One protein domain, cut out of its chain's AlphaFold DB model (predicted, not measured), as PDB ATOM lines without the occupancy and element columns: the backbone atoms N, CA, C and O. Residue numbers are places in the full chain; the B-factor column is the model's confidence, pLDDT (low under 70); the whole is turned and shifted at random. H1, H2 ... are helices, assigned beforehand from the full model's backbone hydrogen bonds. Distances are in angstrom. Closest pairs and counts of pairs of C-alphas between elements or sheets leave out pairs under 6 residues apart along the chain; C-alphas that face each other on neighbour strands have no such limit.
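This is residues 466 to 537 of the 558 residues of the protein "Hypothetical protein" of Skeletonema marinoi (UniProt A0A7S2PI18). Two helical hairpins, H2 with H3 and H4 with H5, pack on each other to make a compact core of four short helices, in which H2, H3, H5 and H4 touch in turn around a ring. H1 is set off to one side, and the long link between the hairpins, residues 503 to 516, runs on that side of the core. The printed part has 72 residues with five named helices, H1 to H5 in chain order, and no named strand; the class is all helix. The whole is compact and rounded, with a radius of gyration of the C-alphas of 11.1 A and spans of 26 by 21 by 19 A.

Start at the longest helix, H2, residues 479 to 490. With residues 484 to 488 alone it touches H3, residues 493 to 502, closest at the C-alphas of Leu 487 and Phe 496, 6.4 A; this hairpin has a shallow tilt of 33 degrees, only just short of steep, opposite ways. With residues 484 to 489 alone H2 touches H4, residues 517 to 523, closest at C-alphas 488 and 521, 6.1 A. H5, residues 527 to 535, makes a hairpin with H4, closest at C-alphas 521 and 530, 6.1 A. H5 also touches H3, closest at C-alphas 493 and 529, 6.5 A, the same way at a shallow tilt of 11 degrees. H1, residues 466 to 472, is apart from the other four helices. In H1, H2, H3, H4 and H5 every O i to N i+4 pair is within hydrogen-bond range.

Find C-alpha 479 at (136.400, -99.068, 44.335); from there H2 runs 16.2 A to C-alpha 490. H3 covers 14.2 A, H4 9.9 A and H1 10.0 A, the last from C-alpha 466 at (130.894, -79.543, 31.336). H5 runs 12.5 A and ends at C-alpha 535, (129.512, -94.841, 21.899).

Look to Asn 466 and Asp 490 for the two C-alphas farthest apart, 31.4 A. The link from H3 to H4 is long, with 14 residues. The printed part has no cut, and no printed residue is under 70 in pLDDT.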
ATOM      1  N   ASN A 466     130.422 -80.153  30.096       77.19
ATOM      2  CA  ASN A 466     130.894 -79.543  31.336       77.19
ATOM      3  C   ASN A 466     130.986 -80.561  32.480       77.19
ATOM      4  O   ASN A 466     131.978 -80.558  33.203       77.19
ATOM      5  N   GLU A 467     130.016 -81.471  32.609       79.38
ATOM      6  CA  GLU A 467     130.062 -82.555  33.601       79.38
ATOM      7  C   GLU A 467     131.219 -83.517  33.319       79.38
ATOM      8  O   GLU A 467     131.969 -83.866  34.227       79.38
ATOM      9  N   ILE A 468     131.439 -83.867  32.045       81.06
ATOM     10  CA  ILE A 468     132.570 -84.713  31.632       81.06
ATOM     11  C   ILE A 468     133.905 -84.053  32.002       81.06
ATOM     12  O   ILE A 468     134.802 -84.727  32.507       81.06
ATOM     13  N   LYS A 469     134.053 -82.737  31.787       81.12
ATOM     14  CA  LYS A 469     135.265 -82.004  32.186       81.12
ATOM     15  C   LYS A 469     135.482 -82.039  33.697       81.12
ATOM     16  O   LYS A 469     136.597 -82.312  34.119       81.12
ATOM     17  N   GLN A 470     134.436 -81.818  34.496       82.75
ATOM     18  CA  GLN A 470     134.536 -81.850  35.961       82.75
ATOM     19  C   GLN A 470     134.938 -83.231  36.492       82.75
ATOM     20  O   GLN A 470     135.804 -83.324  37.357       82.75
ATOM     21  N   ILE A 471     134.382 -84.307  35.928       82.56
ATOM     22  CA  ILE A 471     134.750 -85.679  36.305       82.56
ATOM     23  C   ILE A 471     136.222 -85.960  35.963       82.56
ATOM     24  O   ILE A 471     136.958 -86.494  36.785       82.56
ATOM     25  N   ASN A 472     136.679 -85.545  34.778       81.38
ATOM     26  CA  ASN A 472     138.052 -85.784  34.321       81.38
ATOM     27  C   ASN A 472     139.129 -84.987  35.079       81.38
ATOM     28  O   ASN A 472     140.311 -85.315  34.940       81.38
ATOM     29  N   LEU A 473     138.751 -83.954  35.843       82.56
ATOM     30  CA  LEU A 473     139.669 -83.173  36.682       82.56
ATOM     31  C   LEU A 473     140.052 -83.902  37.977       82.56
ATOM     32  O   LEU A 473     141.077 -83.574  38.572       82.56
ATOM     33  N   LYS A 474     139.252 -84.878  38.423       84.94
ATOM     34  CA  LYS A 474     139.479 -85.601  39.676       84.94
ATOM     35  C   LYS A 474     140.108 -86.966  39.395       84.94
ATOM     36  O   LYS A 474     139.462 -87.831  38.811       84.94
ATOM     37  N   TRP A 475     141.367 -87.148  39.793       88.62
ATOM     38  CA  TRP A 475     142.104 -88.411  39.644       88.62
ATOM     39  C   TRP A 475     142.261 -89.069  41.012       88.62
ATOM     40  O   TRP A 475     143.034 -88.600  41.849       88.62
ATOM     41  N   GLU A 476     141.513 -90.141  41.254       86.06
ATOM     42  CA  GLU A 476     141.532 -90.856  42.529       86.06
ATOM     43  C   GLU A 476     141.315 -92.355  42.331       86.06
ATOM     44  O   GLU A 476     140.581 -92.783  41.442       86.06
ATOM     45  N   ASN A 477     141.966 -93.156  43.173       86.56
ATOM     46  CA  ASN A 477     141.761 -94.599  43.199       86.56
ATOM     47  C   ASN A 477     140.583 -94.901  44.120       86.56
ATOM     48  O   ASN A 477     140.722 -94.806  45.337       86.56
ATOM     49  N   ASN A 478     139.459 -95.293  43.530       87.69
ATOM     50  CA  ASN A 478     138.252 -95.700  44.239       87.69
ATOM     51  C   ASN A 478     137.852 -97.130  43.845       87.69
ATOM     52  O   ASN A 478     138.259 -97.640  42.796       87.69
ATOM     53  N   ASP A 479     136.946 -97.731  44.614       86.94
ATOM     54  CA  ASP A 479     136.400 -99.068  44.335       86.94
ATOM     55  C   ASP A 479     135.822 -99.181  42.913       86.94
ATOM     56  O   ASP A 479     135.949-100.214  42.258       86.94
ATOM     57  N   ILE A 480     135.249 -98.092  42.386       86.19
ATOM     58  CA  ILE A 480     134.688 -98.025  41.028       86.19
ATOM     59  C   ILE A 480     135.784 -98.142  39.963       86.19
ATOM     60  O   ILE A 480     135.641 -98.927  39.029       86.19
ATOM     61  N   THR A 481     136.885 -97.394  40.095       87.69
ATOM     62  CA  THR A 481     138.010 -97.470  39.149       87.69
ATOM     63  C   THR A 481     138.672 -98.846  39.192       87.69
ATOM     64  O   THR A 481     139.000 -99.385  38.140       87.69
ATOM     65  N   SER A 482     138.771 -99.464  40.375       89.31
ATOM     66  CA  SER A 482     139.274-100.834  40.528       89.31
ATOM     67  C   SER A 482     138.332-101.874  39.913       89.31
ATOM     68  O   SER A 482     138.791-102.800  39.248       89.31
ATOM     69  N   THR A 483     137.016-101.698  40.072       89.19
ATOM     70  CA  THR A 483     136.000-102.576  39.469       89.19
ATOM     71  C   THR A 483     136.029-102.476  37.945       89.19
ATOM     72  O   THR A 483     136.059-103.493  37.258       89.19
ATOM     73  N   LEU A 484     136.074-101.257  37.399       89.88
ATOM     74  CA  LEU A 484     136.163-101.030  35.956       89.88
ATOM     75  C   LEU A 484     137.458-101.597  35.370       89.88
ATOM     76  O   LEU A 484     137.410-102.221  34.314       89.88
ATOM     77  N   PHE A 485     138.592-101.431  36.056       91.31
ATOM     78  CA  PHE A 485     139.855-102.043  35.647       91.31
ATOM     79  C   PHE A 485     139.747-103.573  35.592       91.31
ATOM     80  O   PHE A 485     140.111-104.170  34.581       91.31
ATOM     81  N   GLY A 486     139.173-104.202  36.625       90.00
ATOM     82  CA  GLY A 486     138.929-105.648  36.653       90.00
ATOM     83  C   GLY A 486     138.071-106.127  35.480       90.00
ATOM     84  O   GLY A 486     138.459-107.054  34.780       90.00
ATOM     85  N   LEU A 487     136.961-105.439  35.192       91.44
ATOM     86  CA  LEU A 487     136.074-105.785  34.073       91.44
ATOM     87  C   LEU A 487     136.765-105.681  32.706       91.44
ATOM     88  O   LEU A 487     136.546-106.525  31.838       91.44
ATOM     89  N   VAL A 488     137.605-104.661  32.507       91.50
ATOM     90  CA  VAL A 488     138.360-104.477  31.258       91.50
ATOM     91  C   VAL A 488     139.464-105.528  31.119       91.50
ATOM     92  O   VAL A 488     139.622-106.121  30.046       91.50
ATOM     93  N   ARG A 489     140.194-105.805  32.205       90.62
ATOM     94  CA  ARG A 489     141.229-106.842  32.256       90.62
ATOM     95  C   ARG A 489     140.646-108.221  31.949       90.62
ATOM     96  O   ARG A 489     141.166-108.926  31.083       90.62
ATOM     97  N   ASP A 490     139.529-108.560  32.586       90.56
ATOM     98  CA  ASP A 490     138.882-109.873  32.499       90.56
ATOM     99  C   ASP A 490     137.990-110.016  31.237       90.56
ATOM    100  O   ASP A 490     137.510-111.107  30.936       90.56
ATOM    101  N   ASN A 491     137.827-108.943  30.446       89.88
ATOM    102  CA  ASN A 491     137.008-108.865  29.225       89.88
ATOM    103  C   ASN A 491     135.512-109.168  29.421       89.88
ATOM    104  O   ASN A 491     134.864-109.728  28.534       89.88
ATOM    105  N   ASP A 492     134.944-108.798  30.566       89.56
ATOM    106  CA  ASP A 492     133.514-108.975  30.823       89.56
ATOM    107  C   ASP A 492     132.700-107.846  30.165       89.56
ATOM    108  O   ASP A 492     132.365-106.822  30.769       89.56
ATOM    109  N   VAL A 493     132.404-108.038  28.878       87.75
ATOM    110  CA  VAL A 493     131.691-107.068  28.034       87.75
ATOM    111  C   VAL A 493     130.245-106.859  28.491       87.75
ATOM    112  O   VAL A 493     129.737-105.738  28.406       87.75
ATOM    113  N   ASP A 494     129.570-107.897  28.992       84.00
ATOM    114  CA  ASP A 494     128.153-107.826  29.366       84.00
ATOM    115  C   ASP A 494     127.950-107.010  30.646       84.00
ATOM    116  O   ASP A 494     127.117-106.093  30.675       84.00
ATOM    117  N   SER A 495     128.764-107.265  31.675       84.75
ATOM    118  CA  SER A 495     128.757-106.467  32.905       84.75
ATOM    119  C   SER A 495     129.192-105.027  32.632       84.75
ATOM    120  O   SER A 495     128.555-104.081  33.107       84.75
ATOM    121  N   PHE A 496     130.215-104.831  31.793       88.06
ATOM    122  CA  PHE A 496     130.676-103.497  31.403       88.06
ATOM    123  C   PHE A 496     129.587-102.705  30.664       88.06
ATOM    124  O   PHE A 496     129.321-101.541  30.972       88.06
ATOM    125  N   LYS A 497     128.886-103.347  29.725       85.81
ATOM    126  CA  LYS A 497     127.767-102.753  28.984       85.81
ATOM    127  C   LYS A 497     126.598-102.390  29.896       85.81
ATOM    128  O   LYS A 497     125.981-101.346  29.685       85.81
ATOM    129  N   SER A 498     126.314-103.206  30.912       82.44
ATOM    130  CA  SER A 498     125.311-102.886  31.932       82.44
ATOM    131  C   SER A 498     125.666-101.597  32.681       82.44
ATOM    132  O   SER A 498     124.814-100.721  32.814       82.44
ATOM    133  N   ILE A 499     126.928-101.434  33.095       83.06
ATOM    134  CA  ILE A 499     127.401-100.241  33.821       83.06
ATOM    135  C   ILE A 499     127.330 -98.979  32.952       83.06
ATOM    136  O   ILE A 499     126.878 -97.932  33.417       83.06
ATOM    137  N   VAL A 500     127.721 -99.078  31.676       83.88
ATOM    138  CA  VAL A 500     127.613 -97.974  30.701       83.88
ATOM    139  C   VAL A 500     126.160 -97.510  30.552       83.88
ATOM    140  O   VAL A 500     125.899 -96.318  30.397       83.88
ATOM    141  N   GLN A 501     125.204 -98.442  30.600       78.06
ATOM    142  CA  GLN A 501     123.780 -98.141  30.455       78.06
ATOM    143  C   GLN A 501     123.141 -97.609  31.743       78.06
ATOM    144  O   GLN A 501     122.267 -96.746  31.658       78.06
ATOM    145  N   SER A 502     123.549 -98.105  32.914       77.62
ATOM    146  CA  SER A 502     122.987 -97.684  34.203       77.62
ATOM    147  C   SER A 502     123.551 -96.354  34.696       77.62
ATOM    148  O   SER A 502     122.830 -95.567  35.304       77.62
ATOM    149  N   THR A 503     124.843 -96.114  34.468       82.12
ATOM    150  CA  THR A 503     125.615 -95.050  35.129       82.12
ATOM    151  C   THR A 503     126.726 -94.525  34.209       82.12
ATOM    152  O   THR A 503     127.893 -94.894  34.367       82.12
ATOM    153  N   PRO A 504     126.394 -93.645  33.244       80.12
ATOM    154  CA  PRO A 504     127.349 -93.151  32.248       80.12
ATOM    155  C   PRO A 504     128.520 -92.341  32.826       80.12
ATOM    156  O   PRO A 504     129.537 -92.183  32.164       80.12
ATOM    157  N   HIS A 505     128.426 -91.824  34.056       82.81
ATOM    158  CA  HIS A 505     129.488 -91.020  34.676       82.81
ATOM    159  C   HIS A 505     130.717 -91.843  35.066       82.81
ATOM    160  O   HIS A 505     131.826 -91.313  35.055       82.81
ATOM    161  N   TYR A 506     130.548 -93.133  35.368       86.75
ATOM    162  CA  TYR A 506     131.649 -93.993  35.812       86.75
ATOM    163  C   TYR A 506     132.687 -94.247  34.724       86.75
ATOM    164  O   TYR A 506     133.878 -94.291  35.019       86.75
ATOM    165  N   VAL A 507     132.276 -94.329  33.456       86.38
ATOM    166  CA  VAL A 507     133.220 -94.576  32.355       86.38
ATOM    167  C   VAL A 507     134.120 -93.383  32.021       86.38
ATOM    168  O   VAL A 507     135.094 -93.544  31.291       86.38
ATOM    169  N   HIS A 508     133.826 -92.204  32.579       87.81
ATOM    170  CA  HIS A 508     134.665 -91.009  32.471       87.81
ATOM    171  C   HIS A 508     135.596 -90.805  33.678       87.81
ATOM    172  O   HIS A 508     136.384 -89.860  33.669       87.81
ATOM    173  N   MET A 509     135.506 -91.643  34.718       88.00
ATOM    174  CA  MET A 509     136.379 -91.549  35.890       88.00
ATOM    175  C   MET A 509     137.790 -92.044  35.575       88.00
ATOM    176  O   MET A 509     137.986 -92.955  34.766       88.00
ATOM    177  N   ARG A 510     138.774 -91.438  36.240       88.94
ATOM    178  CA  ARG A 510     140.196 -91.733  36.062       88.94
ATOM    179  C   ARG A 510     140.827 -92.063  37.408       88.94
ATOM    180  O   ARG A 510     140.521 -91.435  38.420       88.94
ATOM    181  N   SER A 511     141.704 -93.053  37.380       90.12
ATOM    182  CA  SER A 511     142.566 -93.464  38.482       90.12
ATOM    183  C   SER A 511     143.634 -92.391  38.760       90.12
ATOM    184  O   SER A 511     143.781 -91.422  38.011       90.12
ATOM    185  N   LYS A 512     144.368 -92.521  39.871       88.56
ATOM    186  CA  LYS A 512     145.374 -91.558  40.366       88.56
ATOM    187  C   LYS A 512     146.552 -91.338  39.404       88.56
ATOM    188  O   LYS A 512     147.194 -90.290  39.438       88.56
ATOM    189  N   ASP A 513     146.841 -92.322  38.565       83.31
ATOM    190  CA  ASP A 513     147.801 -92.264  37.453       83.31
ATOM    191  C   ASP A 513     147.290 -91.438  36.257       83.31
ATOM    192  O   ASP A 513     148.010 -91.199  35.291       83.31
ATOM    193  N   GLY A 514     146.041 -90.976  36.314       84.19
ATOM    194  CA  GLY A 514     145.375 -90.329  35.200       84.19
ATOM    195  C   GLY A 514     144.921 -91.326  34.136       84.19
ATOM    196  O   GLY A 514     144.456 -90.901  33.085       84.19
ATOM    197  N   ARG A 515     144.984 -92.640  34.343       88.00
ATOM    198  CA  ARG A 515     144.445 -93.597  33.365       88.00
ATOM    199  C   ARG A 515     142.994 -93.917  33.691       88.00
ATOM    200  O   ARG A 515     142.551 -93.833  34.832       88.00
ATOM    201  N   GLY A 516     142.216 -94.224  32.667       89.56
ATOM    202  CA  GLY A 516     140.810 -94.596  32.807       89.56
ATOM    203  C   GLY A 516     140.464 -95.778  31.908       89.56
ATOM    204  O   GLY A 516     141.348 -96.294  31.219       89.56
ATOM    205  N   PRO A 517     139.179 -96.159  31.830       90.62
ATOM    206  CA  PRO A 517     138.733 -97.328  31.068       90.62
ATOM    207  C   PRO A 517     139.205 -97.358  29.610       90.62
ATOM    208  O   PRO A 517     139.450 -98.430  29.071       90.62
ATOM    209  N   MET A 518     139.375 -96.186  28.985       90.62
ATOM    210  CA  MET A 518     139.885 -96.069  27.617       90.62
ATOM    211  C   MET A 518     141.349 -96.515  27.482       90.62
ATOM    212  O   MET A 518     141.668 -97.220  26.533       90.62
ATOM    213  N   TRP A 519     142.222 -96.151  28.429       91.06
ATOM    214  CA  TRP A 519     143.632 -96.569  28.423       91.06
ATOM    215  C   TRP A 519     143.742 -98.075  28.645       91.06
ATOM    216  O   TRP A 519     144.364 -98.758  27.844       91.06
ATOM    217  N   TRP A 520     143.051 -98.603  29.659       90.94
ATOM    218  CA  TRP A 520     143.079-100.034  29.980       90.94
ATOM    219  C   TRP A 520     142.531-100.899  28.839       90.94
ATOM    220  O   TRP A 520     142.996-102.013  28.609       90.94
ATOM    221  N   ALA A 521     141.535-100.396  28.099       90.69
ATOM    222  CA  ALA A 521     140.974-101.110  26.959       90.69
ATOM    223  C   ALA A 521     141.946-101.164  25.770       90.69
ATOM    224  O   ALA A 521     141.950-102.167  25.056       90.69
ATOM    225  N   HIS A 522     142.767-100.127  25.570       88.50
ATOM    226  CA  HIS A 522     143.845-100.138  24.580       88.50
ATOM    227  C   HIS A 522     145.014-101.025  25.024       88.50
ATOM    228  O   HIS A 522     145.417-101.892  24.260       88.50
ATOM    229  N   GLU A 523     145.455-100.898  26.276       86.19
ATOM    230  CA  GLU A 523     146.522-101.704  26.890       86.19
ATOM    231  C   GLU A 523     146.245-103.217  26.804       86.19
ATOM    232  O   GLU A 523     147.127-104.006  26.488       86.19
ATOM    233  N   HIS A 524     144.992-103.637  27.009       86.94
ATOM    234  CA  HIS A 524     144.586-105.043  26.892       86.94
ATOM    235  C   HIS A 524     143.997-105.430  25.518       86.94
ATOM    236  O   HIS A 524     143.459-106.531  25.368       86.94
ATOM    237  N   GLY A 525     144.024-104.543  24.515       86.75
ATOM    238  CA  GLY A 525     143.541-104.827  23.155       86.75
ATOM    239  C   GLY A 525     142.034-105.127  23.025       86.75
ATOM    240  O   GLY A 525     141.604-105.829  22.103       86.75
ATOM    241  N   ARG A 526     141.186-104.619  23.931       89.06
ATOM    242  CA  ARG A 526     139.742-104.924  24.015       89.06
ATOM    243  C   ARG A 526     138.895-104.088  23.042       89.06
ATOM    244  O   ARG A 526     138.197-103.152  23.433       89.06
ATOM    245  N   LYS A 527     138.898-104.458  21.756       87.94
ATOM    246  CA  LYS A 527     138.201-103.732  20.664       87.94
ATOM    247  C   LYS A 527     136.700-103.497  20.905       87.94
ATOM    248  O   LYS A 527     136.182-102.431  20.570       87.94
ATOM    249  N   GLU A 528     135.998-104.464  21.492       85.00
ATOM    250  CA  GLU A 528     134.558-104.341  21.770       85.00
ATOM    251  C   GLU A 528     134.273-103.301  22.861       85.00
ATOM    252  O   GLU A 528     133.409-102.440  22.684       85.00
ATOM    253  N   ILE A 529     135.064-103.297  23.937       87.69
ATOM    254  CA  ILE A 529     134.974-102.313  25.025       87.69
ATOM    255  C   ILE A 529     135.330-100.907  24.520       87.69
ATOM    256  O   ILE A 529     134.627 -99.947  24.838       87.69
ATOM    257  N   VAL A 530     136.344-100.780  23.656       88.06
ATOM    258  CA  VAL A 530     136.684 -99.515  22.977       88.06
ATOM    259  C   VAL A 530     135.490 -98.975  22.180       88.06
ATOM    260  O   VAL A 530     135.164 -97.790  22.267       88.06
ATOM    261  N   SER A 531     134.786 -99.835  21.437       85.38
ATOM    262  CA  SER A 531     133.596 -99.422  20.677       85.38
ATOM    263  C   SER A 531     132.458 -98.931  21.586       85.38
ATOM    264  O   SER A 531     131.792 -97.938  21.273       85.38
ATOM    265  N   LEU A 532     132.280 -99.567  22.751       85.88
ATOM    266  CA  LEU A 532     131.295 -99.169  23.756       85.88
ATOM    267  C   LEU A 532     131.654 -97.820  24.391       85.88
ATOM    268  O   LEU A 532     130.791 -96.947  24.480       85.88
ATOM    269  N   LEU A 533     132.920 -97.606  24.750       87.75
ATOM    270  CA  LEU A 533     133.419 -96.345  25.310       87.75
ATOM    271  C   LEU A 533     133.293 -95.173  24.324       87.75
ATOM    272  O   LEU A 533     132.852 -94.088  24.711       87.75
ATOM    273  N   LYS A 534     133.564 -95.406  23.032       85.25
ATOM    274  CA  LYS A 534     133.307 -94.427  21.960       85.25
ATOM    275  C   LYS A 534     131.834 -94.063  21.866       85.25
ATOM    276  O   LYS A 534     131.490 -92.888  21.770       85.25
ATOM    277  N   SER A 535     130.959 -95.065  21.934       80.56
ATOM    278  CA  SER A 535     129.512 -94.841  21.899       80.56
ATOM    279  C   SER A 535     128.997 -94.057  23.116       80.56
ATOM    280  O   SER A 535     127.974 -93.380  23.012       80.56
ATOM    281  N   ALA A 536     129.725 -94.111  24.238       81.75
ATOM    282  CA  ALA A 536     129.454 -93.361  25.462       81.75
ATOM    283  C   ALA A 536     130.084 -91.950  25.480       81.75
ATOM    284  O   ALA A 536     129.827 -91.183  26.401       81.75
ATOM    285  N   GLY A 537     130.873 -91.576  24.464       82.50
ATOM    286  CA  GLY A 537     131.473 -90.242  24.346       82.50
ATOM    287  C   GLY A 537     132.774 -90.044  25.133       82.50
ATOM    288  O   GLY A 537     133.149 -88.904  25.411       82.50
TER     289      GLY A 537